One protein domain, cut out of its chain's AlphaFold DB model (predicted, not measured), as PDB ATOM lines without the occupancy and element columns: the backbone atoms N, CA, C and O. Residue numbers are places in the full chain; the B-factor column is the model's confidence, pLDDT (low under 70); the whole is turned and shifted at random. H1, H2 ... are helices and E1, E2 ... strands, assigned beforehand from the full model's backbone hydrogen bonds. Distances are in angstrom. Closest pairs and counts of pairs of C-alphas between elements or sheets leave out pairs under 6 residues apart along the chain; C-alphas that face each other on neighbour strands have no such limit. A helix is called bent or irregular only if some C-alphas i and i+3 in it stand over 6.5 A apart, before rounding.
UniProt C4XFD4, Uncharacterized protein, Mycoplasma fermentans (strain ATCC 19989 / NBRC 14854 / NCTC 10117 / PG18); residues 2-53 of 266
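AT A GLANCE: This is residues 2 to 53 of the 266 residues of an uncharacterized protein of Mycoplasma fermentans (strain ATCC 19989 / NBRC 14854 / NCTC 10117 / PG18) (UniProt C4XFD4). Two small parts are set end to end: at one end the helices H1 and H2 meet at a corner, and at the other a short ribbon of two parallel strands, E1 and E2, has H3 running back along one side of it. Residues 50 to 53 make a tail beyond E2, at the far end from H1. The printed part has 52 residues, with three named helices and two named strands in the order H1, H2, E1, H3, E2; the sheet has the order E1, E2, all parallel, and the class is mixed, helices and strands. The whole is elongated, spanning 37 by 24 by 15 A, yet only just compact, close to loose, with a radius of gyration of the C-alphas of 11.7 A.

IN THESE COORDINATES: Find C-alpha 2 at (52.977, -38.664, 3.235); from there H1, residues 2 to 15, runs 20.1 A to C-alpha 15. Next look at H2, residues 17 to 23, which is 10.3 A long. E1, residues 26 to 29, begins at C-alpha 26, at (49.314, -28.479, 14.878), and is 9.9 A long. H3, residues 30 to 39, follows directly and covers 15.1 A; it is irregular, with C-alphas 35 and 38 lying 7.5 A apart. E2, residues 46 to 49, is 9.7 A long and ends at C-alpha 49, at (52.364, -18.401, 12.982).

HOW THE PARTS SIT: Start from H1: it only just touches H2, and only at the corner, with 3 pairs of C-alphas within 8 A, made by its residues 11 to 12 alone. The closest C-alphas are those of Gln 12 and Ala 20, 5.5 A apart, and the two lines are about perpendicular, at 78 degrees. H1 and H3 are close but not clearly touching, the closest C-alphas being those of Met 8 and Leu 39, 7.7 A apart; they run the same way at a steep tilt of 45 degrees. H2 and H3 are apart. E1 and E2 are parallel neighbours at 19 degrees; look at N 47 and O 26, 2.8 A apart, and N 28 and O 47, 3.1 A apart, both within hydrogen-bond range. E1, H3 and E2 form a strand-helix-strand unit, two parallel neighbour strands with a helix between them along the chain, and its crossover is right-handed. H3 and E1 are near each other, with 6 pairs of C-alphas within 10 A. The closest C-alphas of H3 and E2 are those of Glu 30 and Ile 48, 5.8 A apart. In H1 and H2 every O i to N i+4 pair is within hydrogen-bond range; in H3 2 of 6 are, beside 4 of 7 O i to N i+3 pairs.

THE WHOLE: The two C-alphas farthest apart are those of Asn 14 and Ile 52, at 37.3 A. The printed part has no cut, and no link is long; the 6 residues from H3 to E2 make a short link, and the other three links are tight. The mean pLDDT of the printed part is 86.3, and no printed residue is under 70.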
ATOM      1  N   ASN A   2      53.221 -37.226   3.017       82.75
ATOM      2  CA  ASN A   2      52.977 -38.664   3.235       82.75
ATOM      3  C   ASN A   2      53.444 -39.170   4.606       82.75
ATOM      4  O   ASN A   2      52.736 -39.942   5.243       82.75
ATOM      5  N   PHE A   3      54.576 -38.668   5.100       87.69
ATOM      6  CA  PHE A   3      55.073 -39.014   6.432       87.69
ATOM      7  C   PHE A   3      54.110 -38.602   7.558       87.69
ATOM      8  O   PHE A   3      53.796 -39.410   8.423       87.69
ATOM      9  N   ILE A   4      53.573 -37.377   7.507       87.69
ATOM     10  CA  ILE A   4      52.636 -36.853   8.516       87.69
ATOM     11  C   ILE A   4      51.344 -37.683   8.539       87.69
ATOM     12  O   ILE A   4      50.862 -38.038   9.610       87.69
ATOM     13  N   LYS A   5      50.818 -38.053   7.362       86.81
ATOM     14  CA  LYS A   5      49.654 -38.951   7.246       86.81
ATOM     15  C   LYS A   5      49.910 -40.303   7.907       86.81
ATOM     16  O   LYS A   5      49.066 -40.794   8.647       86.81
ATOM     17  N   LEU A   6      51.079 -40.887   7.654       90.50
ATOM     18  CA  LEU A   6      51.455 -42.189   8.200       90.50
ATOM     19  C   LEU A   6      51.565 -42.134   9.731       90.50
ATOM     20  O   LEU A   6      51.036 -43.006  10.417       90.50
ATOM     21  N   LEU A   7      52.169 -41.068  10.260       90.12
ATOM     22  CA  LEU A   7      52.329 -40.846  11.696       90.12
ATOM     23  C   LEU A   7      50.974 -40.644  12.390       90.12
ATOM     24  O   LEU A   7      50.712 -41.272  13.416       90.12
ATOM     25  N   MET A   8      50.082 -39.848  11.789       88.81
ATOM     26  CA  MET A   8      48.732 -39.633  12.315       88.81
ATOM     27  C   MET A   8      47.906 -40.923  12.301       88.81
ATOM     28  O   MET A   8      47.301 -41.261  13.315       88.81
ATOM     29  N   ASN A   9      47.937 -41.681  11.200       90.00
ATOM     30  CA  ASN A   9      47.241 -42.967  11.106       90.00
ATOM     31  C   ASN A   9      47.741 -43.949  12.171       90.00
ATOM     32  O   ASN A   9      46.939 -44.572  12.862       90.00
ATOM     33  N   HIS A  10      49.060 -44.062  12.345       91.50
ATOM     34  CA  HIS A  10      49.647 -44.917  13.374       91.50
ATOM     35  C   HIS A  10      49.208 -44.497  14.788       91.50
ATOM     36  O   HIS A  10      48.839 -45.339  15.606       91.50
ATOM     37  N   PHE A  11      49.189 -43.193  15.076       90.44
ATOM     38  CA  PHE A  11      48.757 -42.685  16.379       90.44
ATOM     39  C   PHE A  11      47.263 -42.933  16.632       90.44
ATOM     40  O   PHE A  11      46.885 -43.375  17.717       90.44
ATOM     41  N   GLN A  12      46.418 -42.717  15.618       91.31
ATOM     42  CA  GLN A  12      44.977 -42.980  15.676       91.31
ATOM     43  C   GLN A  12      44.663 -44.468  15.870       91.31
ATOM     44  O   GLN A  12      43.762 -44.786  16.643       91.31
ATOM     45  N   LEU A  13      45.412 -45.373  15.227       92.88
ATOM     46  CA  LEU A  13      45.265 -46.821  15.415       92.88
ATOM     47  C   LEU A  13      45.575 -47.249  16.855       92.88
ATOM     48  O   LEU A  13      44.865 -48.084  17.408       92.88
ATOM     49  N   ASN A  14      46.592 -46.649  17.480       93.00
ATOM     50  CA  ASN A  14      47.031 -47.039  18.822       93.00
ATOM     51  C   ASN A  14      46.226 -46.377  19.953       93.00
ATOM     52  O   ASN A  14      46.031 -46.979  21.007       93.00
ATOM     53  N   GLN A  15      45.792 -45.126  19.777       90.81
ATOM     54  CA  GLN A  15      45.156 -44.323  20.837       90.81
ATOM     55  C   GLN A  15      43.637 -44.171  20.647       90.81
ATOM     56  O   GLN A  15      42.941 -43.782  21.586       90.81
ATOM     57  N   GLY A  16      43.120 -44.483  19.456       90.69
ATOM     58  CA  GLY A  16      41.757 -44.175  19.037       90.69
ATOM     59  C   GLY A  16      41.633 -42.766  18.448       90.69
ATOM     60  O   GLY A  16      42.309 -41.828  18.874       90.69
ATOM     61  N   TYR A  17      40.734 -42.612  17.470       88.50
ATOM     62  CA  TYR A  17      40.582 -41.384  16.678       88.50
ATOM     63  C   TYR A  17      40.354 -40.123  17.532       88.50
ATOM     64  O   TYR A  17      41.109 -39.160  17.418       88.50
ATOM     65  N   TYR A  18      39.368 -40.137  18.435       87.44
ATOM     66  CA  TYR A  18      39.021 -38.959  19.244       87.44
ATOM     67  C   TYR A  18      40.133 -38.554  20.223       87.44
ATOM     68  O   TYR A  18      40.490 -37.382  20.302       87.44
ATOM     69  N   ARG A  19      40.757 -39.526  20.902       88.38
ATOM     70  CA  ARG A  19      41.879 -39.263  21.822       88.38
ATOM     71  C   ARG A  19      43.110 -38.729  21.097       88.38
ATOM     72  O   ARG A  19      43.854 -37.932  21.662       88.38
ATOM     73  N   ALA A  20      43.336 -39.163  19.857       87.62
ATOM     74  CA  ALA A  20      44.408 -38.628  19.033       87.62
ATOM     75  C   ALA A  20      44.186 -37.139  18.727       87.62
ATOM     76  O   ALA A  20      45.117 -36.354  18.871       87.62
ATOM     77  N   LEU A  21      42.963 -36.730  18.374       86.81
ATOM     78  CA  LEU A  21      42.656 -35.324  18.085       86.81
ATOM     79  C   LEU A  21      42.808 -34.402  19.302       86.81
ATOM     80  O   LEU A  21      43.218 -33.255  19.139       86.81
ATOM     81  N   GLU A  22      42.535 -34.896  20.510       87.06
ATOM     82  CA  GLU A  22      42.734 -34.131  21.751       87.06
ATOM     83  C   GLU A  22      44.215 -33.937  22.110       87.06
ATOM     84  O   GLU A  22      44.567 -32.940  22.734       87.06
ATOM     85  N   ARG A  23      45.081 -34.883  21.724       87.62
ATOM     86  CA  ARG A  23      46.497 -34.929  22.134       87.62
ATOM     87  C   ARG A  23      47.473 -34.406  21.085       87.62
ATOM     88  O   ARG A  23      48.650 -34.231  21.389       87.62
ATOM     89  N   VAL A  24      47.013 -34.202  19.855       89.06
ATOM     90  CA  VAL A  24      47.840 -33.708  18.752       89.06
ATOM     91  C   VAL A  24      47.630 -32.209  18.592       89.06
ATOM     92  O   VAL A  24      46.504 -31.744  18.419       89.06
ATOM     93  N   PHE A  25      48.741 -31.476  18.590       88.00
ATOM     94  CA  PHE A  25      48.783 -30.044  18.318       88.00
ATOM     95  C   PHE A  25      49.404 -29.798  16.945       88.00
ATOM     96  O   PHE A  25      50.439 -30.379  16.608       88.00
ATOM     97  N   LEU A  26      48.769 -28.941  16.148       87.88
ATOM     98  CA  LEU A  26      49.314 -28.479  14.878       87.88
ATOM     99  C   LEU A  26      50.029 -27.156  15.103       87.88
ATOM    100  O   LEU A  26      49.396 -26.170  15.461       87.88
ATOM    101  N   ILE A  27      51.329 -27.130  14.836       86.62
ATOM    102  CA  ILE A  27      52.132 -25.914  14.897       86.62
ATOM    103  C   ILE A  27      52.711 -25.691  13.501       86.62
ATOM    104  O   ILE A  27      53.529 -26.489  13.036       86.62
ATOM    105  N   SER A  28      52.253 -24.660  12.792       85.00
ATOM    106  CA  SER A  28      52.690 -24.416  11.412       85.00
ATOM    107  C   SER A  28      52.637 -22.949  11.008       85.00
ATOM    108  O   SER A  28      51.977 -22.129  11.634       85.00
ATOM    109  N   LYS A  29      53.314 -22.632   9.903       83.75
ATOM    110  CA  LYS A  29      53.152 -21.360   9.198       83.75
ATOM    111  C   LYS A  29      51.800 -21.307   8.481       83.75
ATOM    112  O   LYS A  29      51.340 -22.332   7.975       83.75
ATOM    113  N   GLU A  30      51.219 -20.118   8.363       83.62
ATOM    114  CA  GLU A  30      49.927 -19.886   7.692       83.62
ATOM    115  C   GLU A  30      49.871 -20.466   6.263       83.62
ATOM    116  O   GLU A  30      48.890 -21.097   5.871       83.62
ATOM    117  N   SER A  31      50.962 -20.368   5.492       82.62
ATOM    118  CA  SER A  31      51.032 -20.921   4.122       82.62
ATOM    119  C   SER A  31      50.862 -22.440   4.050       82.62
ATOM    120  O   SER A  31      50.476 -22.964   3.003       82.62
ATOM    121  N   LEU A  32      51.170 -23.153   5.133       84.00
ATOM    122  CA  LEU A  32      51.092 -24.610   5.201       84.00
ATOM    123  C   LEU A  32      49.786 -25.101   5.829       84.00
ATOM    124  O   LEU A  32      49.463 -26.278   5.664       84.00
ATOM    125  N   GLU A  33      49.021 -24.232   6.495       84.31
ATOM    126  CA  GLU A  33      47.805 -24.634   7.205       84.31
ATOM    127  C   GLU A  33      46.799 -25.298   6.259       84.31
ATOM    128  O   GLU A  33      46.382 -26.430   6.506       84.31
ATOM    129  N   LYS A  34      46.497 -24.648   5.127       83.88
ATOM    130  CA  LYS A  34      45.562 -25.177   4.116       83.88
ATOM    131  C   LYS A  34      45.958 -26.563   3.626       83.88
ATOM    132  O   LYS A  34      45.118 -27.414   3.358       83.88
ATOM    133  N   GLN A  35      47.262 -26.811   3.515       85.81
ATOM    134  CA  GLN A  35      47.758 -28.099   3.055       85.81
ATOM    135  C   GLN A  35      47.533 -29.199   4.109       85.81
ATOM    136  O   GLN A  35      47.405 -30.367   3.750       85.81
ATOM    137  N   LEU A  36      47.480 -28.840   5.394       87.12
ATOM    138  CA  LEU A  36      47.366 -29.745   6.541       87.12
ATOM    139  C   LEU A  36      45.929 -29.904   7.065       87.12
ATOM    140  O   LEU A  36      45.711 -30.665   8.009       87.12
ATOM    141  N   GLU A  37      44.938 -29.274   6.427       85.25
ATOM    142  CA  GLU A  37      43.519 -29.352   6.815       85.25
ATOM    143  C   GLU A  37      42.988 -30.790   6.919       85.25
ATOM    144  O   GLU A  37      42.170 -31.085   7.793       85.25
ATOM    145  N   PHE A  38      43.508 -31.716   6.101       85.81
ATOM    146  CA  PHE A  38      43.119 -33.132   6.120       85.81
ATOM    147  C   PHE A  38      43.365 -33.831   7.470       85.81
ATOM    148  O   PHE A  38      42.844 -34.922   7.686       85.81
ATOM    149  N   LEU A  39      44.169 -33.249   8.368       85.94
ATOM    150  CA  LEU A  39      44.426 -33.809   9.696       85.94
ATOM    151  C   LEU A  39      43.236 -33.664  10.648       85.94
ATOM    152  O   LEU A  39      43.209 -34.337  11.679       85.94
ATOM    153  N   SER A  40      42.244 -32.821  10.330       87.31
ATOM    154  CA  SER A  40      41.042 -32.598  11.153       87.31
ATOM    155  C   SER A  40      41.327 -32.186  12.611       87.31
ATOM    156  O   SER A  40      40.490 -32.369  13.487       87.31
ATOM    157  N   ILE A  41      42.506 -31.610  12.881       88.00
ATOM    158  CA  ILE A  41      42.901 -31.136  14.218       88.00
ATOM    159  C   ILE A  41      41.996 -29.956  14.608       88.00
ATOM    160  O   ILE A  41      41.833 -29.044  13.787       88.00
ATOM    161  N   PRO A  42      41.404 -29.943  15.816       88.25
ATOM    162  CA  PRO A  42      40.499 -28.878  16.244       88.25
ATOM    163  C   PRO A  42      41.238 -27.543  16.376       88.25
ATOM    164  O   PRO A  42      42.406 -27.521  16.752       88.25
ATOM    165  N   LEU A  43      40.551 -26.427  16.102       86.75
ATOM    166  CA  LEU A  43      41.140 -25.075  16.105       86.75
ATOM    167  C   LEU A  43      41.862 -24.734  17.419       86.75
ATOM    168  O   LEU A  43      42.931 -24.141  17.383       86.75
ATOM    169  N   GLN A  44      41.328 -25.173  18.562       87.62
ATOM    170  CA  GLN A  44      41.940 -24.968  19.884       87.62
ATOM    171  C   GLN A  44      43.328 -25.621  20.042       87.62
ATOM    172  O   GLN A  44      44.112 -25.196  20.882       87.62
ATOM    173  N   ASN A  45      43.638 -26.629  19.220       88.12
ATOM    174  CA  ASN A  45      44.925 -27.325  19.200       88.12
ATOM    175  C   ASN A  45      45.805 -26.869  18.022       88.12
ATOM    176  O   ASN A  45      46.776 -27.548  17.677       88.12
ATOM    177  N   ARG A  46      45.469 -25.750  17.367       88.19
ATOM    178  CA  ARG A  46      46.269 -25.171  16.284       88.19
ATOM    179  C   ARG A  46      46.965 -23.903  16.753       88.19
ATOM    180  O   ARG A  46      46.341 -23.002  17.299       88.19
ATOM    181  N   LEU A  47      48.257 -23.827  16.471       86.44
ATOM    182  CA  LEU A  47      49.101 -22.661  16.682       86.44
ATOM    183  C   LEU A  47      49.697 -22.283  15.328       86.44
ATOM    184  O   LEU A  47      50.640 -22.912  14.841       86.44
ATOM    185  N   ILE A  48      49.077 -21.291  14.692       84.31
ATOM    186  CA  ILE A  48      49.448 -20.833  13.356       84.31
ATOM    187  C   ILE A  48      50.228 -19.531  13.477       84.31
ATOM    188  O   ILE A  48      49.725 -18.544  14.006       84.31
ATOM    189  N   SER A  49      51.468 -19.557  13.001       79.62
ATOM    190  CA  SER A  49      52.364 -18.401  12.982       79.62
ATOM    191  C   SER A  49      52.262 -17.673  11.632       79.62
ATOM    192  O   SER A  49      52.214 -18.339  10.582       79.62
ATOM    193  N   PRO A  50      52.226 -16.328  11.624       76.38
ATOM    194  CA  PRO A  50      52.168 -15.550  10.397       76.38
ATOM    195  C   PRO A  50      53.489 -15.643   9.616       76.38
ATOM    196  O   PRO A  50      54.583 -15.767  10.168       76.38
ATOM    197  N   ASN A  51      53.405 -15.536   8.291       73.38
ATOM    198  CA  ASN A  51      54.561 -15.619   7.387       73.38
ATOM    199  C   ASN A  51      55.371 -14.313   7.316       73.38
ATOM    200  O   ASN A  51      55.537 -13.742   6.242       73.38
ATOM    201  N   ILE A  52      55.856 -13.821   8.456       72.62
ATOM    202  CA  ILE A  52      56.529 -12.512   8.533       72.62
ATOM    203  C   ILE A  52      58.039 -12.663   8.751       72.62
ATOM    204  O   ILE A  52      58.826 -11.892   8.208       72.62
ATOM    205  N   LEU A  53      58.469 -13.670   9.517       72.50
ATOM    206  CA  LEU A  53      59.882 -13.872   9.835       72.50
ATOM    207  C   LEU A  53      60.582 -14.712   8.761       72.50
ATOM    208  O   LEU A  53      60.151 -15.829   8.441       72.50
TER     209      LEU A  53